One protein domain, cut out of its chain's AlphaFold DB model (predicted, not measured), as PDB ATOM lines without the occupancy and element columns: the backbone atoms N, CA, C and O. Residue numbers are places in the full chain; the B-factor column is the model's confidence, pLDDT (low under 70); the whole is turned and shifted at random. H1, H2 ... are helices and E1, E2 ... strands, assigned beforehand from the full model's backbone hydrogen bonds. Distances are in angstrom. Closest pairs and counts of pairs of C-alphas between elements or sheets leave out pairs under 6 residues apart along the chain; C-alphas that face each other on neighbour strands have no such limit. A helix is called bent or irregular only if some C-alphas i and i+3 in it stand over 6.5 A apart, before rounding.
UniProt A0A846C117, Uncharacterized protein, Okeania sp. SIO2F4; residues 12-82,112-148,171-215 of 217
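This is residues 12 to 82, 112 to 148 and 171 to 215 of the 217 residues of an uncharacterized protein of Okeania sp. SIO2F4 (UniProt A0A846C117). A strongly twisted sheet of four strands curls round one long helix, H1, with a small two-strand ribbon of E3 and E6 packing through E3 on strand E2. H5 packs over E5, H4 only grazes the sheet, and H2 and H3 lie far from the middle, at the two ends of a cut. The printed part has 153 residues, in the order E1 H1 E2 H2 H3 E3 H4 E4 E5 E6 H5; the class is mixed, helices and strands. The larger sheet, E1 E5 E4 E2, is mixed and the ribbon antiparallel. The whole is compact, with a radius of gyration of the C-alphas of 15.7 A and spans of 49 by 40 by 28 A.

E1, residues 12 to 16, is an edge strand, antiparallel to E5, residues 177 to 188, with N 13 and O 181 2.9 A apart. H1, residues 23 to 40, is on one face of this sheet, in two layers; its closest C-alphas to E2, residues 67 to 75, are those of Gly 26 and Thr 72, 5.3 A apart. E4, residues 134 to 144, is parallel to E2, with N 71 and O 136 at 2.8 A, and antiparallel to E5, with N 182 and O 139 at 2.7 A. E1, H1 and E2 form a split strand-helix-strand unit, two strands of one sheet that follow each other among the strands, joined through a helix, with E5 and E4 between them in the sheet, and its crossover is right-handed. H2, residues 78 to 82, and H3, residues 112 to 119, are apart and not on the sheet. E3, residues 121 to 123, is antiparallel to E6, residues 197 to 199, with N 122 and O 198 at 2.9 A; the closest C-alphas of E3 and E2 are those of Trp 122 and Lys 71, 6.8 A apart. H4, residues 126 to 131, grazes the sheet with residues 128 to 131. H5, residues 206 to 213, lies over E5 at a height over the sheet of 8.9 A, slantwise to the strands at 46 degrees on the local plane. Every O i to N i+4 pair is within hydrogen-bond range in H2, H3 and H4, against 12 of 14 in H1 and 2 of 4 in H5.

E1 begins at C-alpha 12 (35.373, 19.726, -46.793). H1 is 24.1 A long with a kink of 55 degrees near residue 34; it is irregular, C-alphas 36 and 39 being 9.3 A apart, and so is H5, with C-alphas 207 and 210 7.0 A apart. E2 measures 26.3 A, E4 31.6 A and E5 31.7 A. H5 ends at C-alpha 213 (27.354, 33.920, -33.108).

The C-alphas farthest apart, of Glu 148 and His 215, are 50.0 A apart. Residues 83 to 111 and 149 to 170 are not printed; the gaps between C-alphas are 14.7 A and 18.9 A. The link from H1 to E2, residues 41 to 66, is long, and its residues 58 to 59 pair antiparallel with residues 67 to 68 of E2. Mean pLDDT of the printed part is 71.8, and 58 residues are under 70, among them residues 12 to 24 and 171 to 183.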
ATOM      1  N   VAL A  12      33.992  19.957 -46.348       39.88
ATOM      2  CA  VAL A  12      35.373  19.726 -46.793       39.88
ATOM      3  C   VAL A  12      35.926  20.980 -47.466       39.88
ATOM      4  O   VAL A  12      35.295  21.499 -48.388       39.88
ATOM      5  N   PHE A  13      37.106  21.430 -47.040       36.69
ATOM      6  CA  PHE A  13      37.848  22.517 -47.681       36.69
ATOM      7  C   PHE A  13      39.224  22.016 -48.135       36.69
ATOM      8  O   PHE A  13      39.931  21.387 -47.343       36.69
ATOM      9  N   PRO A  14      39.627  22.275 -49.388       37.12
ATOM     10  CA  PRO A  14      41.003  22.051 -49.804       37.12
ATOM     11  C   PRO A  14      41.901  23.127 -49.179       37.12
ATOM     12  O   PRO A  14      41.623  24.320 -49.320       37.12
ATOM     13  N   THR A  15      42.983  22.725 -48.511       41.62
ATOM     14  CA  THR A  15      44.007  23.655 -48.018       41.62
ATOM     15  C   THR A  15      45.381  23.295 -48.582       41.62
ATOM     16  O   THR A  15      45.852  22.162 -48.477       41.62
ATOM     17  N   SER A  16      46.036  24.277 -49.206       40.28
ATOM     18  CA  SER A  16      47.419  24.178 -49.678       40.28
ATOM     19  C   SER A  16      48.342  24.847 -48.659       40.28
ATOM     20  O   SER A  16      48.485  26.069 -48.676       40.28
ATOM     21  N   CYS A  17      48.953  24.067 -47.767       37.31
ATOM     22  CA  CYS A  17      49.974  24.548 -46.837       37.31
ATOM     23  C   CYS A  17      51.100  23.515 -46.728       37.31
ATOM     24  O   CYS A  17      50.841  22.354 -46.427       37.31
ATOM     25  N   VAL A  18      52.343  23.958 -46.915       37.38
ATOM     26  CA  VAL A  18      53.554  23.146 -46.753       37.38
ATOM     27  C   VAL A  18      54.186  23.488 -45.402       37.38
ATOM     28  O   VAL A  18      54.399  24.663 -45.096       37.38
ATOM     29  N   SER A  19      54.552  22.481 -44.598       33.47
ATOM     30  CA  SER A  19      55.445  22.675 -43.444       33.47
ATOM     31  C   SER A  19      55.331  21.517 -42.403       33.47
ATOM     32  O   SER A  19      54.196  21.083 -42.207       33.47
ATOM     33  N   PRO A  20      56.348  21.072 -41.615       40.44
ATOM     34  CA  PRO A  20      56.202  19.929 -40.709       40.44
ATOM     35  C   PRO A  20      55.847  20.322 -39.249       40.44
ATOM     36  O   PRO A  20      56.136  21.432 -38.801       40.44
ATOM     37  N   VAL A  21      55.307  19.346 -38.497       42.53
ATOM     38  CA  VAL A  21      55.125  19.264 -37.019       42.53
ATOM     39  C   VAL A  21      53.975  20.092 -36.383       42.53
ATOM     40  O   VAL A  21      53.728  21.243 -36.728       42.53
ATOM     41  N   ASN A  22      53.269  19.466 -35.424       47.66
ATOM     42  CA  ASN A  22      52.005  19.798 -34.717       47.66
ATOM     43  C   ASN A  22      51.519  21.262 -34.579       47.66
ATOM     44  O   ASN A  22      50.314  21.478 -34.483       47.66
ATOM     45  N   TYR A  23      52.381  22.276 -34.549       53.56
ATOM     46  CA  TYR A  23      51.914  23.670 -34.505       53.56
ATOM     47  C   TYR A  23      51.268  24.096 -35.834       53.56
ATOM     48  O   TYR A  23      50.308  24.867 -35.850       53.56
ATOM     49  N   LYS A  24      51.725  23.536 -36.962       65.00
ATOM     50  CA  LYS A  24      51.201  23.880 -38.292       65.00
ATOM     51  C   LYS A  24      49.810  23.332 -38.554       65.00
ATOM     52  O   LYS A  24      49.016  24.005 -39.203       65.00
ATOM     53  N   ILE A  25      49.475  22.164 -38.003       71.56
ATOM     54  CA  ILE A  25      48.112  21.622 -38.123       71.56
ATOM     55  C   ILE A  25      47.100  22.518 -37.398       71.56
ATOM     56  O   ILE A  25      45.994  22.704 -37.897       71.56
ATOM     57  N   GLY A  26      47.494  23.129 -36.273       76.69
ATOM     58  CA  GLY A  26      46.692  24.133 -35.572       76.69
ATOM     59  C   GLY A  26      46.331  25.278 -36.512       76.69
ATOM     60  O   GLY A  26      45.151  25.490 -36.790       76.69
ATOM     61  N   LYS A  27      47.354  25.883 -37.129       80.81
ATOM     62  CA  LYS A  27      47.192  27.005 -38.064       80.81
ATOM     63  C   LYS A  27      46.397  26.652 -39.322       80.81
ATOM     64  O   LYS A  27      45.559  27.437 -39.743       80.81
ATOM     65  N   VAL A  28      46.559  25.454 -39.889       76.38
ATOM     66  CA  VAL A  28      45.710  25.000 -41.012       76.38
ATOM     67  C   VAL A  28      44.233  24.913 -40.601       76.38
ATOM     68  O   VAL A  28      43.337  25.235 -41.390       76.38
ATOM     69  N   GLY A  29      43.949  24.495 -39.366       81.12
ATOM     70  CA  GLY A  29      42.585  24.499 -38.846       81.12
ATOM     71  C   GLY A  29      42.039  25.905 -38.613       81.12
ATOM     72  O   GLY A  29      40.901  26.172 -38.994       81.12
ATOM     73  N   GLU A  30      42.847  26.813 -38.061       87.12
ATOM     74  CA  GLU A  30      42.491  28.230 -37.923       87.12
ATOM     75  C   GLU A  30      42.153  28.852 -39.284       87.12
ATOM     76  O   GLU A  30      41.077  29.431 -39.443       87.12
ATOM     77  N   GLU A  31      42.983  28.631 -40.305       83.12
ATOM     78  CA  GLU A  31      42.718  29.074 -41.680       83.12
ATOM     79  C   GLU A  31      41.403  28.526 -42.236       83.12
ATOM     80  O   GLU A  31      40.604  29.257 -42.824       83.12
ATOM     81  N   SER A  32      41.127  27.243 -42.004       82.31
ATOM     82  CA  SER A  32      39.877  26.615 -42.448       82.31
ATOM     83  C   SER A  32      38.657  27.287 -41.804       82.31
ATOM     84  O   SER A  32      37.656  27.577 -42.465       82.31
ATOM     85  N   VAL A  33      38.746  27.599 -40.506       87.44
ATOM     86  CA  VAL A  33      37.710  28.345 -39.780       87.44
ATOM     87  C   VAL A  33      37.595  29.774 -40.307       87.44
ATOM     88  O   VAL A  33      36.477  30.268 -40.497       87.44
ATOM     89  N   LYS A  34      38.722  30.429 -40.595       87.00
ATOM     90  CA  LYS A  34      38.766  31.786 -41.136       87.00
ATOM     91  C   LYS A  34      38.107  31.881 -42.503       87.00
ATOM     92  O   LYS A  34      37.286  32.772 -42.709       87.00
ATOM     93  N   GLN A  35      38.384  30.949 -43.408       83.31
ATOM     94  CA  GLN A  35      37.720  30.883 -44.711       83.31
ATOM     95  C   GLN A  35      36.205  30.699 -44.561       83.31
ATOM     96  O   GLN A  35      35.419  31.329 -45.271       83.31
ATOM     97  N   TYR A  36      35.774  29.889 -43.591       85.75
ATOM     98  CA  TYR A  36      34.359  29.610 -43.377       85.75
ATOM     99  C   TYR A  36      33.581  30.764 -42.716       85.75
ATOM    100  O   TYR A  36      32.463  31.092 -43.140       85.75
ATOM    101  N   LEU A  37      34.135  31.389 -41.672       87.94
ATOM    102  CA  LEU A  37      33.490  32.470 -40.911       87.94
ATOM    103  C   LEU A  37      33.786  33.868 -41.468       87.94
ATOM    104  O   LEU A  37      33.006  34.799 -41.248       87.94
ATOM    105  N   GLY A  38      34.867  34.015 -42.229       89.94
ATOM    106  CA  GLY A  38      35.247  35.231 -42.936       89.94
ATOM    107  C   GLY A  38      35.364  36.444 -42.015       89.94
ATOM    108  O   GLY A  38      36.136  36.469 -41.055       89.94
ATOM    109  N   ARG A  39      34.578  37.480 -42.322       92.25
ATOM    110  CA  ARG A  39      34.573  38.765 -41.601       92.25
ATOM    111  C   ARG A  39      33.878  38.719 -40.239       92.25
ATOM    112  O   ARG A  39      33.872  39.729 -39.551       92.25
ATOM    113  N   LEU A  40      33.279  37.593 -39.848       92.81
ATOM    114  CA  LEU A  40      32.641  37.483 -38.533       92.81
ATOM    115  C   LEU A  40      33.669  37.445 -37.396       92.81
ATOM    116  O   LEU A  40      33.366  37.889 -36.296       92.81
ATOM    117  N   ILE A  41      34.875  36.950 -37.658       93.56
ATOM    118  CA  ILE A  41      35.931  36.760 -36.659       93.56
ATOM    119  C   ILE A  41      37.183  37.579 -36.995       93.56
ATOM    120  O   ILE A  41      37.331  38.072 -38.124       93.56
ATOM    121  N   SER A  42      38.064  37.764 -36.012       93.12
ATOM    122  CA  SER A  42      39.395  38.354 -36.184       93.12
ATOM    123  C   SER A  42      40.217  37.595 -37.230       93.12
ATOM    124  O   SER A  42      39.791  36.569 -37.769       93.12
ATOM    125  N   ASP A  43      41.339  38.176 -37.632       86.50
ATOM    126  CA  ASP A  43      42.267  37.512 -38.549       86.50
ATOM    127  C   ASP A  43      43.121  36.490 -37.790       86.50
ATOM    128  O   ASP A  43      43.133  36.502 -36.558       86.50
ATOM    129  N   VAL A  44      43.735  35.567 -38.530       80.50
ATOM    130  CA  VAL A  44      44.621  34.547 -37.960       80.50
ATOM    131  C   VAL A  44      45.890  35.232 -37.478       80.50
ATOM    132  O   VAL A  44      46.490  36.015 -38.218       80.50
ATOM    133  N   ASP A  45      46.278  34.941 -36.241       77.06
ATOM    134  CA  ASP A  45      47.562  35.366 -35.709       77.06
ATOM    135  C   ASP A  45      48.653  34.385 -36.163       77.06
ATOM    136  O   ASP A  45      48.569  33.184 -35.898       77.06
ATOM    137  N   TYR A  46      49.663  34.875 -36.878       71.12
ATOM    138  CA  TYR A  46      50.805  34.067 -37.319       71.12
ATOM    139  C   TYR A  46      52.052  34.284 -36.461       71.12
ATOM    140  O   TYR A  46      53.089  33.679 -36.748       71.12
ATOM    141  N   GLU A  47      51.989  35.144 -35.443       66.75
ATOM    142  CA  GLU A  47      53.117  35.369 -34.553       66.75
ATOM    143  C   GLU A  47      53.473  34.070 -33.814       66.75
ATOM    144  O   GLU A  47      52.631  33.357 -33.261       66.75
ATOM    145  N   LEU A  48      54.759  33.718 -33.856       55.72
ATOM    146  CA  LEU A  48      55.288  32.556 -33.154       55.72
ATOM    147  C   LEU A  48      55.648  32.980 -31.733       55.72
ATOM    148  O   LEU A  48      56.682  33.606 -31.504       55.72
ATOM    149  N   TYR A  49      54.808  32.624 -30.768       56.03
ATOM    150  CA  TYR A  49      55.101  32.862 -29.359       56.03
ATOM    151  C   TYR A  49      56.042  31.779 -28.815       56.03
ATOM    152  O   TYR A  49      55.707  30.594 -28.851       56.03
ATOM    153  N   GLU A  50      57.179  32.178 -28.233       46.00
ATOM    154  CA  GLU A  50      58.132  31.267 -27.564       46.00
ATOM    155  C   GLU A  50      57.478  30.399 -26.469       46.00
ATOM    156  O   GLU A  50      57.968  29.315 -26.158       46.00
ATOM    157  N   TRP A  51      56.345  30.847 -25.915       48.19
ATOM    158  CA  TRP A  51      55.624  30.195 -24.814       48.19
ATOM    159  C   TRP A  51      54.173  29.816 -25.161       48.19
ATOM    160  O   TRP A  51      53.380  29.516 -24.267       48.19
ATOM    161  N   GLY A  52      53.849  29.787 -26.459       52.59
ATOM    162  CA  GLY A  52      52.523  29.466 -26.982       52.59
ATOM    163  C   GLY A  52      51.559  30.653 -27.010       52.59
ATOM    164  O   GLY A  52      51.693  31.606 -26.242       52.59
ATOM    165  N   ASP A  53      50.586  30.572 -27.919       60.75
ATOM    166  CA  ASP A  53      49.426  31.462 -27.961       60.75
ATOM    167  C   ASP A  53      48.724  31.425 -26.591       60.75
ATOM    168  O   ASP A  53      48.657  30.387 -25.915       60.75
ATOM    169  N   ASP A  54      48.205  32.563 -26.139       67.94
ATOM    170  CA  ASP A  54      47.538  32.699 -24.851       67.94
ATOM    171  C   ASP A  54      46.248  31.843 -24.728       67.94
ATOM    172  O   ASP A  54      45.626  31.786 -23.656       67.94
ATOM    173  N   GLY A  55      45.915  31.095 -25.783       79.38
ATOM    174  CA  GLY A  55      44.895  30.056 -25.840       79.38
ATOM    175  C   GLY A  55      43.577  30.633 -26.317       79.38
ATOM    176  O   GLY A  55      42.539  30.337 -25.723       79.38
ATOM    177  N   THR A  56      43.627  31.548 -27.284       89.88
ATOM    178  CA  THR A  56      42.470  32.136 -27.958       89.88
ATOM    179  C   THR A  56      42.868  32.452 -29.390       89.88
ATOM    180  O   THR A  56      43.617  33.391 -29.619       89.88
ATOM    181  N   ASP A  57      42.300  31.724 -30.346       91.56
ATOM    182  CA  ASP A  57      42.704  31.865 -31.748       91.56
ATOM    183  C   ASP A  57      41.918  32.980 -32.458       91.56
ATOM    184  O   ASP A  57      42.414  33.622 -33.382       91.56
ATOM    185  N   PHE A  58      40.668  33.234 -32.040       93.75
ATOM    186  CA  PHE A  58      39.837  34.275 -32.644       93.75
ATOM    187  C   PHE A  58      38.975  35.051 -31.655       93.75
ATOM    188  O   PHE A  58      38.512  34.529 -30.646       93.75
ATOM    189  N   TYR A  59      38.623  36.273 -32.051       94.75
ATOM    190  CA  TYR A  59      37.572  37.081 -31.440       94.75
ATOM    191  C   TYR A  59      36.432  37.320 -32.421       94.75
ATOM    192  O   TYR A  59      36.652  37.565 -33.609       94.75
ATOM    193  N   PHE A  60      35.195  37.301 -31.935       94.62
ATOM    194  CA  PHE A  60      34.044  37.719 -32.723       94.62
ATOM    195  C   PHE A  60      34.089  39.239 -32.933       94.62
ATOM    196  O   PHE A  60      34.094  40.010 -31.975       94.62
ATOM    197  N   ARG A  61      34.112  39.702 -34.188       93.44
ATOM    198  CA  ARG A  61      34.372  41.123 -34.491       93.44
ATOM    199  C   ARG A  61      33.312  42.071 -33.943       93.44
ATOM    200  O   ARG A  61      33.640  43.193 -33.577       93.44
ATOM    201  N   ASN A  62      32.059  41.628 -33.889       91.19
ATOM    202  CA  ASN A  62      30.969  42.469 -33.397       91.19
ATOM    203  C   ASN A  62      30.902  42.512 -31.866       91.19
ATOM    204  O   ASN A  62      30.232  43.379 -31.317       91.19
ATOM    205  N   ASN A  63      31.584  41.593 -31.180       91.94
ATOM    206  CA  ASN A  63      31.653  41.564 -29.730       91.94
ATOM    207  C   ASN A  63      32.930  40.838 -29.293       91.94
ATOM    208  O   ASN A  63      32.953  39.613 -29.162       91.94
ATOM    209  N   THR A  64      33.987  41.605 -29.036       89.50
ATOM    210  CA  THR A  64      35.311  41.077 -28.679       89.50
ATOM    211  C   THR A  64      35.360  40.406 -27.307       89.50
ATOM    212  O   THR A  64      36.363  39.784 -26.979       89.50
ATOM    213  N   SER A  65      34.281  40.466 -26.513       91.00
ATOM    214  CA  SER A  65      34.150  39.641 -25.303       91.00
ATOM    215  C   SER A  65      33.863  38.166 -25.610       91.00
ATOM    216  O   SER A  65      33.934  37.336 -24.707       91.00
ATOM    217  N   VAL A  66      33.552  37.841 -26.872       94.00
ATOM    218  CA  VAL A  66      33.375  36.475 -27.368       94.00
ATOM    219  C   VAL A  66      34.629  36.035 -28.112       94.00
ATOM    220  O   VAL A  66      34.868  36.426 -29.255       94.00
ATOM    221  N   SER A  67      35.409  35.190 -27.459       94.62
ATOM    222  CA  SER A  67      36.588  34.501 -27.966       94.62
ATOM    223  C   SER A  67      36.271  33.059 -28.362       94.62
ATOM    224  O   SER A  67      35.358  32.402 -27.836       94.62
ATOM    225  N   LEU A  68      37.031  32.573 -29.338       95.12
ATOM    226  CA  LEU A  68      36.905  31.252 -29.918       95.12
ATOM    227  C   LEU A  68      38.263  30.546 -29.898       95.12
ATOM    228  O   LEU A  68      39.262  31.109 -30.338       95.12
ATOM    229  N   GLN A  69      38.253  29.281 -29.479       94.75
ATOM    230  CA  GLN A  69      39.383  28.367 -29.631       94.75
ATOM    231  C   GLN A  69      39.117  27.402 -30.781       94.75
ATOM    232  O   GLN A  69      38.061  26.770 -30.838       94.75
ATOM    233  N   VAL A  70      40.092  27.214 -31.652       91.44
ATOM    234  CA  VAL A  70      40.154  26.133 -32.626       91.44
ATOM    235  C   VAL A  70      40.961  24.976 -32.050       91.44
ATOM    236  O   VAL A  70      42.027  25.127 -31.453       91.44
ATOM    237  N   LYS A  71      40.419  23.773 -32.213       89.38
ATOM    238  CA  LYS A  71      41.090  22.519 -31.900       89.38
ATOM    239  C   LYS A  71      41.177  21.683 -33.153       89.38
ATOM    240  O   LYS A  71      40.169  21.183 -33.652       89.38
ATOM    241  N   THR A  72      42.399  21.504 -33.623       83.06
ATOM    242  CA  THR A  72      42.677  20.726 -34.822       83.06
ATOM    243  C   THR A  72      43.282  19.392 -34.439       83.06
ATOM    244  O   THR A  72      44.221  19.332 -33.649       83.06
ATOM    245  N   THR A  73      42.738  18.319 -34.997       77.88
ATOM    246  CA  THR A  73      43.366  16.999 -34.969       77.88
ATOM    247  C   THR A  73      43.565  16.530 -36.400       77.88
ATOM    248  O   THR A  73      42.830  16.947 -37.295       77.88
ATOM    249  N   CYS A  74      44.567  15.695 -36.635       70.56
ATOM    250  CA  CYS A  74      44.823  15.108 -37.942       70.56
ATOM    251  C   CYS A  74      44.526  13.614 -37.868       70.56
ATOM    252  O   CYS A  74      45.001  12.935 -36.959       70.56
ATOM    253  N   PHE A  75      43.757  13.105 -38.826       64.38
ATOM    254  CA  PHE A  75      43.638  11.672 -39.045       64.38
ATOM    255  C   PHE A  75      44.693  11.258 -40.067       64.38
ATOM    256  O   PHE A  75      44.602  11.595 -41.251       64.38
ATOM    257  N   ASP A  76      45.728  10.576 -39.588       53.22
ATOM    258  CA  ASP A  76      46.755   9.976 -40.432       53.22
ATOM    259  C   ASP A  76      46.319   8.554 -40.814       53.22
ATOM    260  O   ASP A  76      46.069   7.726 -39.942       53.22
ATOM    261  N   ARG A  77      46.239   8.248 -42.115       46.97
ATOM    262  CA  ARG A  77      45.900   6.899 -42.610       46.97
ATOM    263  C   ARG A  77      46.933   5.836 -42.234       46.97
ATOM    264  O   ARG A  77      46.636   4.649 -42.300       46.97
ATOM    265  N   THR A  78      48.118   6.222 -41.770       41.88
ATOM    266  CA  THR A  78      49.076   5.276 -41.183       41.88
ATOM    267  C   THR A  78      48.512   4.634 -39.901       41.88
ATOM    268  O   THR A  78      48.808   3.476 -39.621       41.88
ATOM    269  N   LEU A  79      47.610   5.315 -39.174       38.75
ATOM    270  CA  LEU A  79      46.859   4.717 -38.059       38.75
ATOM    271  C   LEU A  79      45.810   3.692 -38.510       38.75
ATOM    272  O   LEU A  79      45.464   2.814 -37.726       38.75
ATOM    273  N   GLU A  80      45.323   3.767 -39.747       41.41
ATOM    274  CA  GLU A  80      44.416   2.762 -40.314       41.41
ATOM    275  C   GLU A  80      45.153   1.420 -40.474       41.41
ATOM    276  O   GLU A  80      44.638   0.386 -40.059       41.41
ATOM    277  N   LYS A  81      46.431   1.456 -40.895       38.47
ATOM    278  CA  LYS A  81      47.324   0.282 -40.841       38.47
ATOM    279  C   LYS A  81      47.535  -0.222 -39.406       38.47
ATOM    280  O   LYS A  81      47.574  -1.426 -39.201       38.47
ATOM    281  N   CYS A  82      47.618   0.654 -38.399       34.38
ATOM    282  CA  CYS A  82      47.720   0.237 -36.989       34.38
ATOM    283  C   CYS A  82      46.432  -0.393 -36.430       34.38
ATOM    284  O   CYS A  82      46.514  -1.271 -35.575       34.38
ATOM    285  N   LYS A 112      31.786  -0.617 -38.531       47.75
ATOM    286  CA  LYS A 112      33.171  -0.174 -38.768       47.75
ATOM    287  C   LYS A 112      33.275   1.348 -38.875       47.75
ATOM    288  O   LYS A 112      34.257   1.930 -38.425       47.75
ATOM    289  N   CYS A 113      32.253   2.000 -39.425       47.41
ATOM    290  CA  CYS A 113      32.217   3.456 -39.513       47.41
ATOM    291  C   CYS A 113      32.024   4.101 -38.130       47.41
ATOM    292  O   CYS A 113      32.656   5.112 -37.819       47.41
ATOM    293  N   GLU A 114      31.195   3.484 -37.280       46.12
ATOM    294  CA  GLU A 114      31.012   3.901 -35.885       46.12
ATOM    295  C   GLU A 114      32.329   3.824 -35.091       46.12
ATOM    296  O   GLU A 114      32.670   4.774 -34.384       46.12
ATOM    297  N   LYS A 115      33.137   2.773 -35.302       50.03
ATOM    298  CA  LYS A 115      34.458   2.628 -34.662       50.03
ATOM    299  C   LYS A 115      35.428   3.764 -34.995       50.03
ATOM    300  O   LYS A 115      36.132   4.226 -34.105       50.03
ATOM    301  N   ILE A 116      35.461   4.244 -36.241       54.38
ATOM    302  CA  ILE A 116      36.345   5.358 -36.640       54.38
ATOM    303  C   ILE A 116      35.933   6.657 -35.933       54.38
ATOM    304  O   ILE A 116      36.781   7.391 -35.425       54.38
ATOM    305  N   ILE A 117      34.627   6.930 -35.859       56.00
ATOM    306  CA  ILE A 117      34.079   8.127 -35.202       56.00
ATOM    307  C   ILE A 117      34.413   8.149 -33.706       56.00
ATOM    308  O   ILE A 117      34.684   9.220 -33.159       56.00
ATOM    309  N   ASP A 118      34.425   6.988 -33.051       56.66
ATOM    310  CA  ASP A 118      34.740   6.873 -31.625       56.66
ATOM    311  C   ASP A 118      36.228   7.102 -31.299       56.66
ATOM    312  O   ASP A 118      36.560   7.416 -30.156       56.66
ATOM    313  N   ILE A 119      37.130   7.006 -32.280       61.91
ATOM    314  CA  ILE A 119      38.573   7.227 -32.076       61.91
ATOM    315  C   ILE A 119      38.931   8.717 -32.165       61.91
ATOM    316  O   ILE A 119      39.888   9.173 -31.533       61.91
ATOM    317  N   ILE A 120      38.161   9.501 -32.926       71.00
ATOM    318  CA  ILE A 120      38.444  10.921 -33.130       71.00
ATOM    319  C   ILE A 120      38.033  11.703 -31.886       71.00
ATOM    320  O   ILE A 120      36.846  11.875 -31.588       71.00
ATOM    321  N   LYS A 121      39.041  12.233 -31.194       80.25
ATOM    322  CA  LYS A 121      38.853  13.015 -29.980       80.25
ATOM    323  C   LYS A 121      39.740  14.244 -29.923       80.25
ATOM    324  O   LYS A 121      40.864  14.255 -30.421       80.25
ATOM    325  N   TRP A 122      39.232  15.259 -29.242       86.44
ATOM    326  CA  TRP A 122      39.959  16.475 -28.901       86.44
ATOM    327  C   TRP A 122      40.005  16.653 -27.389       86.44
ATOM    328  O   TRP A 122      39.170  16.120 -26.659       86.44
ATOM    329  N   LYS A 123      40.964  17.456 -26.932       85.38
ATOM    330  CA  LYS A 123      41.051  17.915 -25.548       85.38
ATOM    331  C   LYS A 123      41.127  19.429 -25.507       85.38
ATOM    332  O   LYS A 123      41.741  20.054 -26.373       85.38
ATOM    333  N   ILE A 124      40.523  19.997 -24.474       84.75
ATOM    334  CA  ILE A 124      40.602  21.418 -24.151       84.75
ATOM    335  C   ILE A 124      41.149  21.538 -22.742       84.75
ATOM    336  O   ILE A 124      40.623  20.917 -21.818       84.75
ATOM    337  N   SER A 125      42.194  22.342 -22.590       86.75
ATOM    338  CA  SER A 125      42.802  22.603 -21.293       86.75
ATOM    339  C   SER A 125      41.886  23.445 -20.406       86.75
ATOM    340  O   SER A 125      41.081  24.251 -20.883       86.75
ATOM    341  N   GLY A 126      42.066  23.353 -19.087       84.88
ATOM    342  CA  GLY A 126      41.396  24.256 -18.146       84.88
ATOM    343  C   GLY A 126      41.630  25.753 -18.415       84.88
ATOM    344  O   GLY A 126      40.759  26.567 -18.100       84.88
ATOM    345  N   LYS A 127      42.772  26.134 -19.015       87.00
ATOM    346  CA  LYS A 127      43.076  27.524 -19.406       87.00
ATOM    347  C   LYS A 127      42.182  27.964 -20.566       87.00
ATOM    348  O   LYS A 127      41.466  28.952 -20.441       87.00
ATOM    349  N   GLU A 128      42.173  27.197 -21.651       88.06
ATOM    350  CA  GLU A 128      41.362  27.472 -22.846       88.06
ATOM    351  C   GLU A 128      39.866  27.454 -22.521       88.06
ATOM    352  O   GLU A 128      39.125  28.323 -22.975       88.06
ATOM    353  N   HIS A 129      39.430  26.525 -21.661       89.94
ATOM    354  CA  HIS A 129      38.045  26.449 -21.202       89.94
ATOM    355  C   HIS A 129      37.586  27.739 -20.503       89.94
ATOM    356  O   HIS A 129      36.440  28.159 -20.627       89.94
ATOM    357  N   LYS A 130      38.458  28.372 -19.714       89.12
ATOM    358  CA  LYS A 130      38.115  29.609 -18.994       89.12
ATOM    359  C   LYS A 130      38.116  30.834 -19.901       89.12
ATOM    360  O   LYS A 130      37.422  31.799 -19.600       89.12
ATOM    361  N   LYS A 131      38.924  30.807 -20.958       90.38
ATOM    362  CA  LYS A 131      39.169  31.966 -21.816       90.38
ATOM    363  C   LYS A 131      38.210  32.096 -22.975       90.38
ATOM    364  O   LYS A 131      37.969  33.220 -23.385       90.38
ATOM    365  N   ASN A 132      37.688  30.984 -23.485       93.00
ATOM    366  CA  ASN A 132      36.914  30.963 -24.720       93.00
ATOM    367  C   ASN A 132      35.447  30.677 -24.449       93.00
ATOM    368  O   ASN A 132      35.120  29.753 -23.707       93.00
ATOM    369  N   GLN A 133      34.545  31.394 -25.114       95.56
ATOM    370  CA  GLN A 133      33.108  31.116 -25.051       95.56
ATOM    371  C   GLN A 133      32.715  29.976 -25.992       95.56
ATOM    372  O   GLN A 133      31.713  29.296 -25.752       95.56
ATOM    373  N   ILE A 134      33.489  29.759 -27.058       96.00
ATOM    374  CA  ILE A 134      33.188  28.768 -28.092       96.00
ATOM    375  C   ILE A 134      34.454  27.999 -28.450       96.00
ATOM    376  O   ILE A 134      35.521  28.583 -28.609       96.00
ATOM    377  N   CYS A 135      34.316  26.692 -28.641       94.88
ATOM    378  CA  CYS A 135      35.356  25.865 -29.235       94.88
ATOM    379  C   CYS A 135      34.886  25.308 -30.582       94.88
ATOM    380  O   CYS A 135      33.760  24.812 -30.698       94.88
ATOM    381  N   ILE A 136      35.741  25.401 -31.598       93.88
ATOM    382  CA  ILE A 136      35.526  24.870 -32.945       93.88
ATOM    383  C   ILE A 136      36.497  23.715 -33.160       93.88
ATOM    384  O   ILE A 136      37.683  23.832 -32.870       93.88
ATOM    385  N   PHE A 137      35.993  22.604 -33.683       89.56
ATOM    386  CA  PHE A 137      36.767  21.380 -33.843       89.56
ATOM    387  C   PHE A 137      36.952  21.072 -35.321       89.56
ATOM    388  O   PHE A 137      35.987  21.021 -36.092       89.56
ATOM    389  N   VAL A 138      38.207  20.865 -35.699       84.81
ATOM    390  CA  VAL A 138      38.639  20.617 -37.071       84.81
ATOM    391  C   VAL A 138      39.347  19.272 -37.122       84.81
ATOM    392  O   VAL A 138      40.178  18.953 -36.268       84.81
ATOM    393  N   LEU A 139      39.003  18.483 -38.132       79.38
ATOM    394  CA  LEU A 139      39.690  17.253 -38.486       79.38
ATOM    395  C   LEU A 139      40.401  17.472 -39.815       79.38
ATOM    396  O   LEU A 139      39.753  17.734 -40.822       79.38
ATOM    397  N   LEU A 140      41.719  17.357 -39.839       73.44
ATOM    398  CA  LEU A 140      42.467  17.317 -41.088       73.44
ATOM    399  C   LEU A 140      42.540  15.872 -41.561       73.44
ATOM    400  O   LEU A 140      42.988  14.994 -40.825       73.44
ATOM    401  N   LEU A 141      42.104  15.633 -42.790       66.56
ATOM    402  CA  LEU A 141      42.389  14.403 -43.506       66.56
ATOM    403  C   LEU A 141      43.635  14.640 -44.346       66.56
ATOM    404  O   LEU A 141      43.658  15.528 -45.204       66.56
ATOM    405  N   ASN A 142      44.672  13.851 -44.094       58.19
ATOM    406  CA  ASN A 142      45.870  13.904 -44.911       58.19
ATOM    407  C   ASN A 142      45.575  13.296 -46.297       58.19
ATOM    408  O   ASN A 142      45.110  12.151 -46.405       58.19
ATOM    409  N   GLN A 143      45.824  14.065 -47.356       47.94
ATOM    410  CA  GLN A 143      45.928  13.560 -48.715       47.94
ATOM    411  C   GLN A 143      47.400  13.642 -49.121       47.94
ATOM    412  O   GLN A 143      47.930  14.709 -49.429       47.94
ATOM    413  N   VAL A 144      48.070  12.491 -49.129       44.94
ATOM    414  CA  VAL A 144      49.383  12.386 -49.764       44.94
ATOM    415  C   VAL A 144      49.149  12.527 -51.266       44.94
ATOM    416  O   VAL A 144      48.481  11.687 -51.872       44.94
ATOM    417  N   VAL A 145      49.633  13.618 -51.853       38.25
ATOM    418  CA  VAL A 145      49.729  13.756 -53.306       38.25
ATOM    419  C   VAL A 145      51.109  13.241 -53.677       38.25
ATOM    420  O   VAL A 145      52.110  13.864 -53.335       38.25
ATOM    421  N   GLY A 146      51.159  12.051 -54.274       32.50
ATOM    422  CA  GLY A 146      52.399  11.505 -54.819       32.50
ATOM    423  C   GLY A 146      52.873  12.354 -55.996       32.50
ATOM    424  O   GLY A 146      52.056  12.818 -56.786       32.50
ATOM    425  N   ASP A 147      54.171  12.618 -56.062       31.78
ATOM    426  CA  ASP A 147      55.083  11.751 -56.806       31.78
ATOM    427  C   ASP A 147      56.458  11.813 -56.118       31.78
ATOM    428  O   ASP A 147      56.881  12.878 -55.680       31.78
ATOM    429  N   GLU A 148      57.096  10.650 -55.962       35.41
ATOM    430  CA  GLU A 148      58.302  10.367 -55.157       35.41
ATOM    431  C   GLU A 148      58.077  10.316 -53.631       35.41
ATOM    432  O   GLU A 148      58.001  11.318 -52.921       35.41
ATOM    433  N   TYR A 171      66.721  25.456 -45.467       25.38
ATOM    434  CA  TYR A 171      66.340  24.148 -44.961       25.38
ATOM    435  C   TYR A 171      65.437  23.492 -46.012       25.38
ATOM    436  O   TYR A 171      64.263  23.843 -46.128       25.38
ATOM    437  N   HIS A 172      65.983  22.556 -46.792       24.55
ATOM    438  CA  HIS A 172      65.179  21.670 -47.633       24.55
ATOM    439  C   HIS A 172      64.368  20.731 -46.727       24.55
ATOM    440  O   HIS A 172      64.900  19.774 -46.170       24.55
ATOM    441  N   PHE A 173      63.083  21.036 -46.546       29.53
ATOM    442  CA  PHE A 173      62.099  20.133 -45.951       29.53
ATOM    443  C   PHE A 173      61.101  19.732 -47.041       29.53
ATOM    444  O   PHE A 173      60.125  20.445 -47.281       29.53
ATOM    445  N   ASP A 174      61.354  18.604 -47.704       34.56
ATOM    446  CA  ASP A 174      60.436  18.015 -48.682       34.56
ATOM    447  C   ASP A 174      59.273  17.303 -47.976       34.56
ATOM    448  O   ASP A 174      59.407  16.185 -47.480       34.56
ATOM    449  N   CYS A 175      58.105  17.952 -47.932       36.34
ATOM    450  CA  CYS A 175      56.827  17.271 -47.707       36.34
ATOM    451  C   CYS A 175      55.652  18.051 -48.340       36.34
ATOM    452  O   CYS A 175      55.072  18.948 -47.725       36.34
ATOM    453  N   ASN A 176      55.268  17.688 -49.570       42.62
ATOM    454  CA  ASN A 176      54.100  18.216 -50.297       42.62
ATOM    455  C   ASN A 176      52.783  17.552 -49.836       42.62
ATOM    456  O   ASN A 176      52.118  16.856 -50.602       42.62
ATOM    457  N   ALA A 177      52.392  17.729 -48.572       45.69
ATOM    458  CA  ALA A 177      51.091  17.246 -48.100       45.69
ATOM    459  C   ALA A 177      49.976  18.235 -48.484       45.69
ATOM    460  O   ALA A 177      50.049  19.418 -48.146       45.69
ATOM    461  N   ILE A 178      48.925  17.756 -49.160       48.12
ATOM    462  CA  ILE A 178      47.677  18.512 -49.325       48.12
ATOM    463  C   ILE A 178      46.714  18.032 -48.247       48.12
ATOM    464  O   ILE A 178      46.458  16.838 -48.103       48.12
ATOM    465  N   TYR A 179      46.147  18.960 -47.485       50.91
ATOM    466  CA  TYR A 179      45.139  18.609 -46.495       50.91
ATOM    467  C   TYR A 179      43.748  18.853 -47.073       50.91
ATOM    468  O   TYR A 179      43.455  19.895 -47.660       50.91
ATOM    469  N   SER A 180      42.868  17.878 -46.874       56.38
ATOM    470  CA  SER A 180      41.429  18.116 -46.921       56.38
ATOM    471  C   SER A 180      40.977  18.362 -45.490       56.38
ATOM    472  O   SER A 180      41.024  17.451 -44.663       56.38
ATOM    473  N   SER A 181      40.575  19.586 -45.156       58.09
ATOM    474  CA  SER A 181      40.068  19.879 -43.818       58.09
ATOM    475  C   SER A 181      38.570  19.621 -43.747       58.09
ATOM    476  O   SER A 181      37.801  20.011 -44.622       58.09
ATOM    477  N   ILE A 182      38.155  18.944 -42.686       66.19
ATOM    478  CA  ILE A 182      36.769  18.739 -42.305       66.19
ATOM    479  C   ILE A 182      36.485  19.633 -41.108       66.19
ATOM    480  O   ILE A 182      37.027  19.439 -40.017       66.19
ATOM    481  N   LEU A 183      35.576  20.589 -41.286       63.81
ATOM    482  CA  LEU A 183      34.990  21.273 -40.141       63.81
ATOM    483  C   LEU A 183      33.963  20.344 -39.486       63.81
ATOM    484  O   LEU A 183      32.854  20.166 -39.991       63.81
ATOM    485  N   CYS A 184      34.347  19.750 -38.359       73.12
ATOM    486  CA  CYS A 184      33.557  18.734 -37.667       73.12
ATOM    487  C   CYS A 184      32.348  19.324 -36.944       73.12
ATOM    488  O   CYS A 184      31.257  18.756 -36.961       73.12
ATOM    489  N   GLY A 185      32.538  20.467 -36.288       87.31
ATOM    490  CA  GLY A 185      31.493  21.068 -35.475       87.31
ATOM    491  C   GLY A 185      32.012  22.107 -34.501       87.31
ATOM    492  O   GLY A 185      33.187  22.470 -34.497       87.31
ATOM    493  N   PHE A 186      31.107  22.587 -33.658       94.06
ATOM    494  CA  PHE A 186      31.431  23.521 -32.589       94.06
ATOM    495  C   PHE A 186      30.696  23.151 -31.306       94.06
ATOM    496  O   PHE A 186      29.703  22.418 -31.326       94.06
ATOM    497  N   LYS A 187      31.166  23.682 -30.180       94.50
ATOM    498  CA  LYS A 187      30.469  23.568 -28.904       94.50
ATOM    499  C   LYS A 187      30.725  24.807 -28.045       94.50
ATOM    500  O   LYS A 187      31.876  25.229 -27.934       94.50
ATOM    501  N   PRO A 188      29.686  25.399 -27.438       95.56
ATOM    502  CA  PRO A 188      29.862  26.402 -26.403       95.56
ATOM    503  C   PRO A 188      30.661  25.825 -25.243       95.56
ATOM    504  O   PRO A 188      30.372  24.720 -24.773       95.56
ATOM    505  N   THR A 189      31.640  26.574 -24.763       93.56
ATOM    506  CA  THR A 189      32.604  26.064 -23.788       93.56
ATOM    507  C   THR A 189      31.955  25.715 -22.451       93.56
ATOM    508  O   THR A 189      32.344  24.738 -21.831       93.56
ATOM    509  N   TYR A 190      30.882  26.410 -22.050       93.50
ATOM    510  CA  TYR A 190      30.130  26.085 -20.827       93.50
ATOM    511  C   TYR A 190      29.446  24.701 -20.855       93.50
ATOM    512  O   TYR A 190      28.988  24.224 -19.819       93.50
ATOM    513  N   LEU A 191      29.347  24.059 -22.028       94.50
ATOM    514  CA  LEU A 191      28.851  22.685 -22.192       94.50
ATOM    515  C   LEU A 191      29.980  21.644 -22.225       94.50
ATOM    516  O   LEU A 191      29.715  20.462 -22.457       94.50
ATOM    517  N   LEU A 192      31.227  22.075 -22.062       90.88
ATOM    518  CA  LEU A 192      32.409  21.228 -22.046       90.88
ATOM    519  C   LEU A 192      32.886  21.055 -20.608       90.88
ATOM    520  O   LEU A 192      32.621  21.877 -19.736       90.88
ATOM    521  N   LYS A 193      33.590  19.955 -20.357       88.69
ATOM    522  CA  LYS A 193      34.360  19.783 -19.127       88.69
ATOM    523  C   LYS A 193      35.839  19.927 -19.490       88.69
ATOM    524  O   LYS A 193      36.264  19.311 -20.473       88.69
ATOM    525  N   PRO A 194      36.620  20.728 -18.752       83.94
ATOM    526  CA  PRO A 194      38.045  20.850 -19.019       83.94
ATOM    527  C   PRO A 194      38.736  19.495 -18.848       83.94
ATOM    528  O   PRO A 194      38.299  18.671 -18.045       83.94
ATOM    529  N   ASP A 195      39.790  19.273 -19.632       80.50
ATOM    530  CA  ASP A 195      40.652  18.088 -19.581       80.50
ATOM    531  C   ASP A 195      39.917  16.752 -19.827       80.50
ATOM    532  O   ASP A 195      40.425  15.676 -19.508       80.50
ATOM    533  N   THR A 196      38.731  16.815 -20.446       79.81
ATOM    534  CA  THR A 196      37.967  15.641 -20.889       79.81
ATOM    535  C   THR A 196      38.064  15.437 -22.394       79.81
ATOM    536  O   THR A 196      38.202  16.396 -23.157       79.81
ATOM    537  N   ASP A 197      38.002  14.171 -22.808       82.56
ATOM    538  CA  ASP A 197      37.936  13.799 -24.219       82.56
ATOM    539  C   ASP A 197      36.583  14.235 -24.799       82.56
ATOM    540  O   ASP A 197      35.524  13.932 -24.245       82.56
ATOM    541  N   ILE A 198      36.636  14.948 -25.922       84.06
ATOM    542  CA  ILE A 198      35.474  15.422 -26.673       84.06
ATOM    543  C   ILE A 198      35.430  14.651 -27.978       84.06
ATOM    544  O   ILE A 198      36.398  14.696 -28.736       84.06
ATOM    545  N   TYR A 199      34.313  13.987 -28.254       81.88
ATOM    546  CA  TYR A 199      34.154  13.157 -29.441       81.88
ATOM    547  C   TYR A 199      33.351  13.881 -30.515       81.88
ATOM    548  O   TYR A 199      32.553  14.778 -30.231       81.88
ATOM    549  N   LEU A 200      33.498  13.445 -31.766       76.56
ATOM    550  CA  LEU A 200      32.770  14.015 -32.904       76.56
ATOM    551  C   LEU A 200      31.242  14.032 -32.690       76.56
ATOM    552  O   LEU A 200      30.576  15.011 -33.021       76.56
ATOM    553  N   LYS A 201      30.688  12.978 -32.078       79.00
ATOM    554  CA  LYS A 201      29.251  12.860 -31.763       79.00
ATOM    555  C   LYS A 201      28.742  13.887 -30.748       79.00
ATOM    556  O   LYS A 201      27.538  14.125 -30.675       79.00
ATOM    557  N   ASP A 202      29.640  14.500 -29.981       83.94
ATOM    558  CA  ASP A 202      29.290  15.469 -28.946       83.94
ATOM    559  C   ASP A 202      29.117  16.889 -29.496       83.94
ATOM    560  O   ASP A 202      28.714  17.783 -28.739       83.94
ATOM    561  N   LEU A 203      29.458  17.113 -30.769       86.69
ATOM    562  CA  LEU A 203      29.549  18.433 -31.384       86.69
ATOM    563  C   LEU A 203      28.219  18.893 -31.990       86.69
ATOM    564  O   LEU A 203      27.429  18.108 -32.517       86.69
ATOM    565  N   PHE A 204      27.984  20.206 -31.973       88.94
ATOM    566  CA  PHE A 204      26.932  20.803 -32.786       88.94
ATOM    567  C   PHE A 204      27.382  20.947 -34.235       88.94
ATOM    568  O   PHE A 204      28.550  21.209 -34.523       88.94
ATOM    569  N   TYR A 205      26.417  20.832 -35.149       85.38
ATOM    570  CA  TYR A 205      26.652  20.981 -36.579       85.38
ATOM    571  C   TYR A 205      27.262  22.347 -36.913       85.38
ATOM    572  O   TYR A 205      26.706  23.390 -36.554       85.38
ATOM    573  N   ILE A 206      28.366  22.343 -37.663       86.00
ATOM    574  CA  ILE A 206      29.114  23.558 -38.001       86.00
ATOM    575  C   ILE A 206      28.292  24.589 -38.798       86.00
ATOM    576  O   ILE A 206      28.512  25.792 -38.664       86.00
ATOM    577  N   GLY A 207      27.278  24.171 -39.565       83.06
ATOM    578  CA  GLY A 207      26.364  25.096 -40.256       83.06
ATOM    579  C   GLY A 207      25.610  26.046 -39.318       83.06
ATOM    580  O   GLY A 207      25.262  27.159 -39.706       83.06
ATOM    581  N   GLY A 208      25.405  25.644 -38.059       88.50
ATOM    582  CA  GLY A 208      24.692  26.439 -37.058       88.50
ATOM    583  C   GLY A 208      25.513  27.567 -36.429       88.50
ATOM    584  O   GLY A 208      24.931  28.471 -35.831       88.50
ATOM    585  N   ILE A 209      26.844  27.563 -36.566       92.31
ATOM    586  CA  ILE A 209      27.708  28.464 -35.788       92.31
ATOM    587  C   ILE A 209      27.496  29.945 -36.126       92.31
ATOM    588  O   ILE A 209      27.504  30.786 -35.235       92.31
ATOM    589  N   LYS A 210      27.234  30.286 -37.396       92.25
ATOM    590  CA  LYS A 210      26.967  31.677 -37.803       92.25
ATOM    591  C   LYS A 210      25.676  32.197 -37.173       92.25
ATOM    592  O   LYS A 210      25.608  33.363 -36.805       92.25
ATOM    593  N   GLY A 211      24.664  31.337 -37.054       92.81
ATOM    594  CA  GLY A 211      23.433  31.647 -36.327       92.81
ATOM    595  C   GLY A 211      23.697  31.800 -34.832       92.81
ATOM    596  O   GLY A 211      23.246  32.768 -34.235       92.81
ATOM    597  N   TYR A 212      24.504  30.904 -34.260       93.88
ATOM    598  CA  TYR A 212      24.883  30.964 -32.851       93.88
ATOM    599  C   TYR A 212      25.618  32.265 -32.491       93.88
ATOM    600  O   TYR A 212      25.248  32.933 -31.530       93.88
ATOM    601  N   LEU A 213      26.595  32.679 -33.304       91.88
ATOM    602  CA  LEU A 213      27.354  33.920 -33.108       91.88
ATOM    603  C   LEU A 213      26.474  35.179 -33.154       91.88
ATOM    604  O   LEU A 213      26.743  36.137 -32.438       91.88
ATOM    605  N   LYS A 214      25.377  35.171 -33.925       89.50
ATOM    606  CA  LYS A 214      24.401  36.279 -33.950       89.50
ATOM    607  C   LYS A 214      23.625  36.450 -32.640       89.50
ATOM    608  O   LYS A 214      22.952  37.458 -32.473       89.50
ATOM    609  N   HIS A 215      23.685  35.506 -31.705       89.56
ATOM    610  CA  HIS A 215      23.122  35.729 -30.368       89.56
ATOM    611  C   HIS A 215      24.021  36.594 -29.478       89.56
ATOM    612  O   HIS A 215      23.587  36.996 -28.404       89.56
TER     613      HIS A 215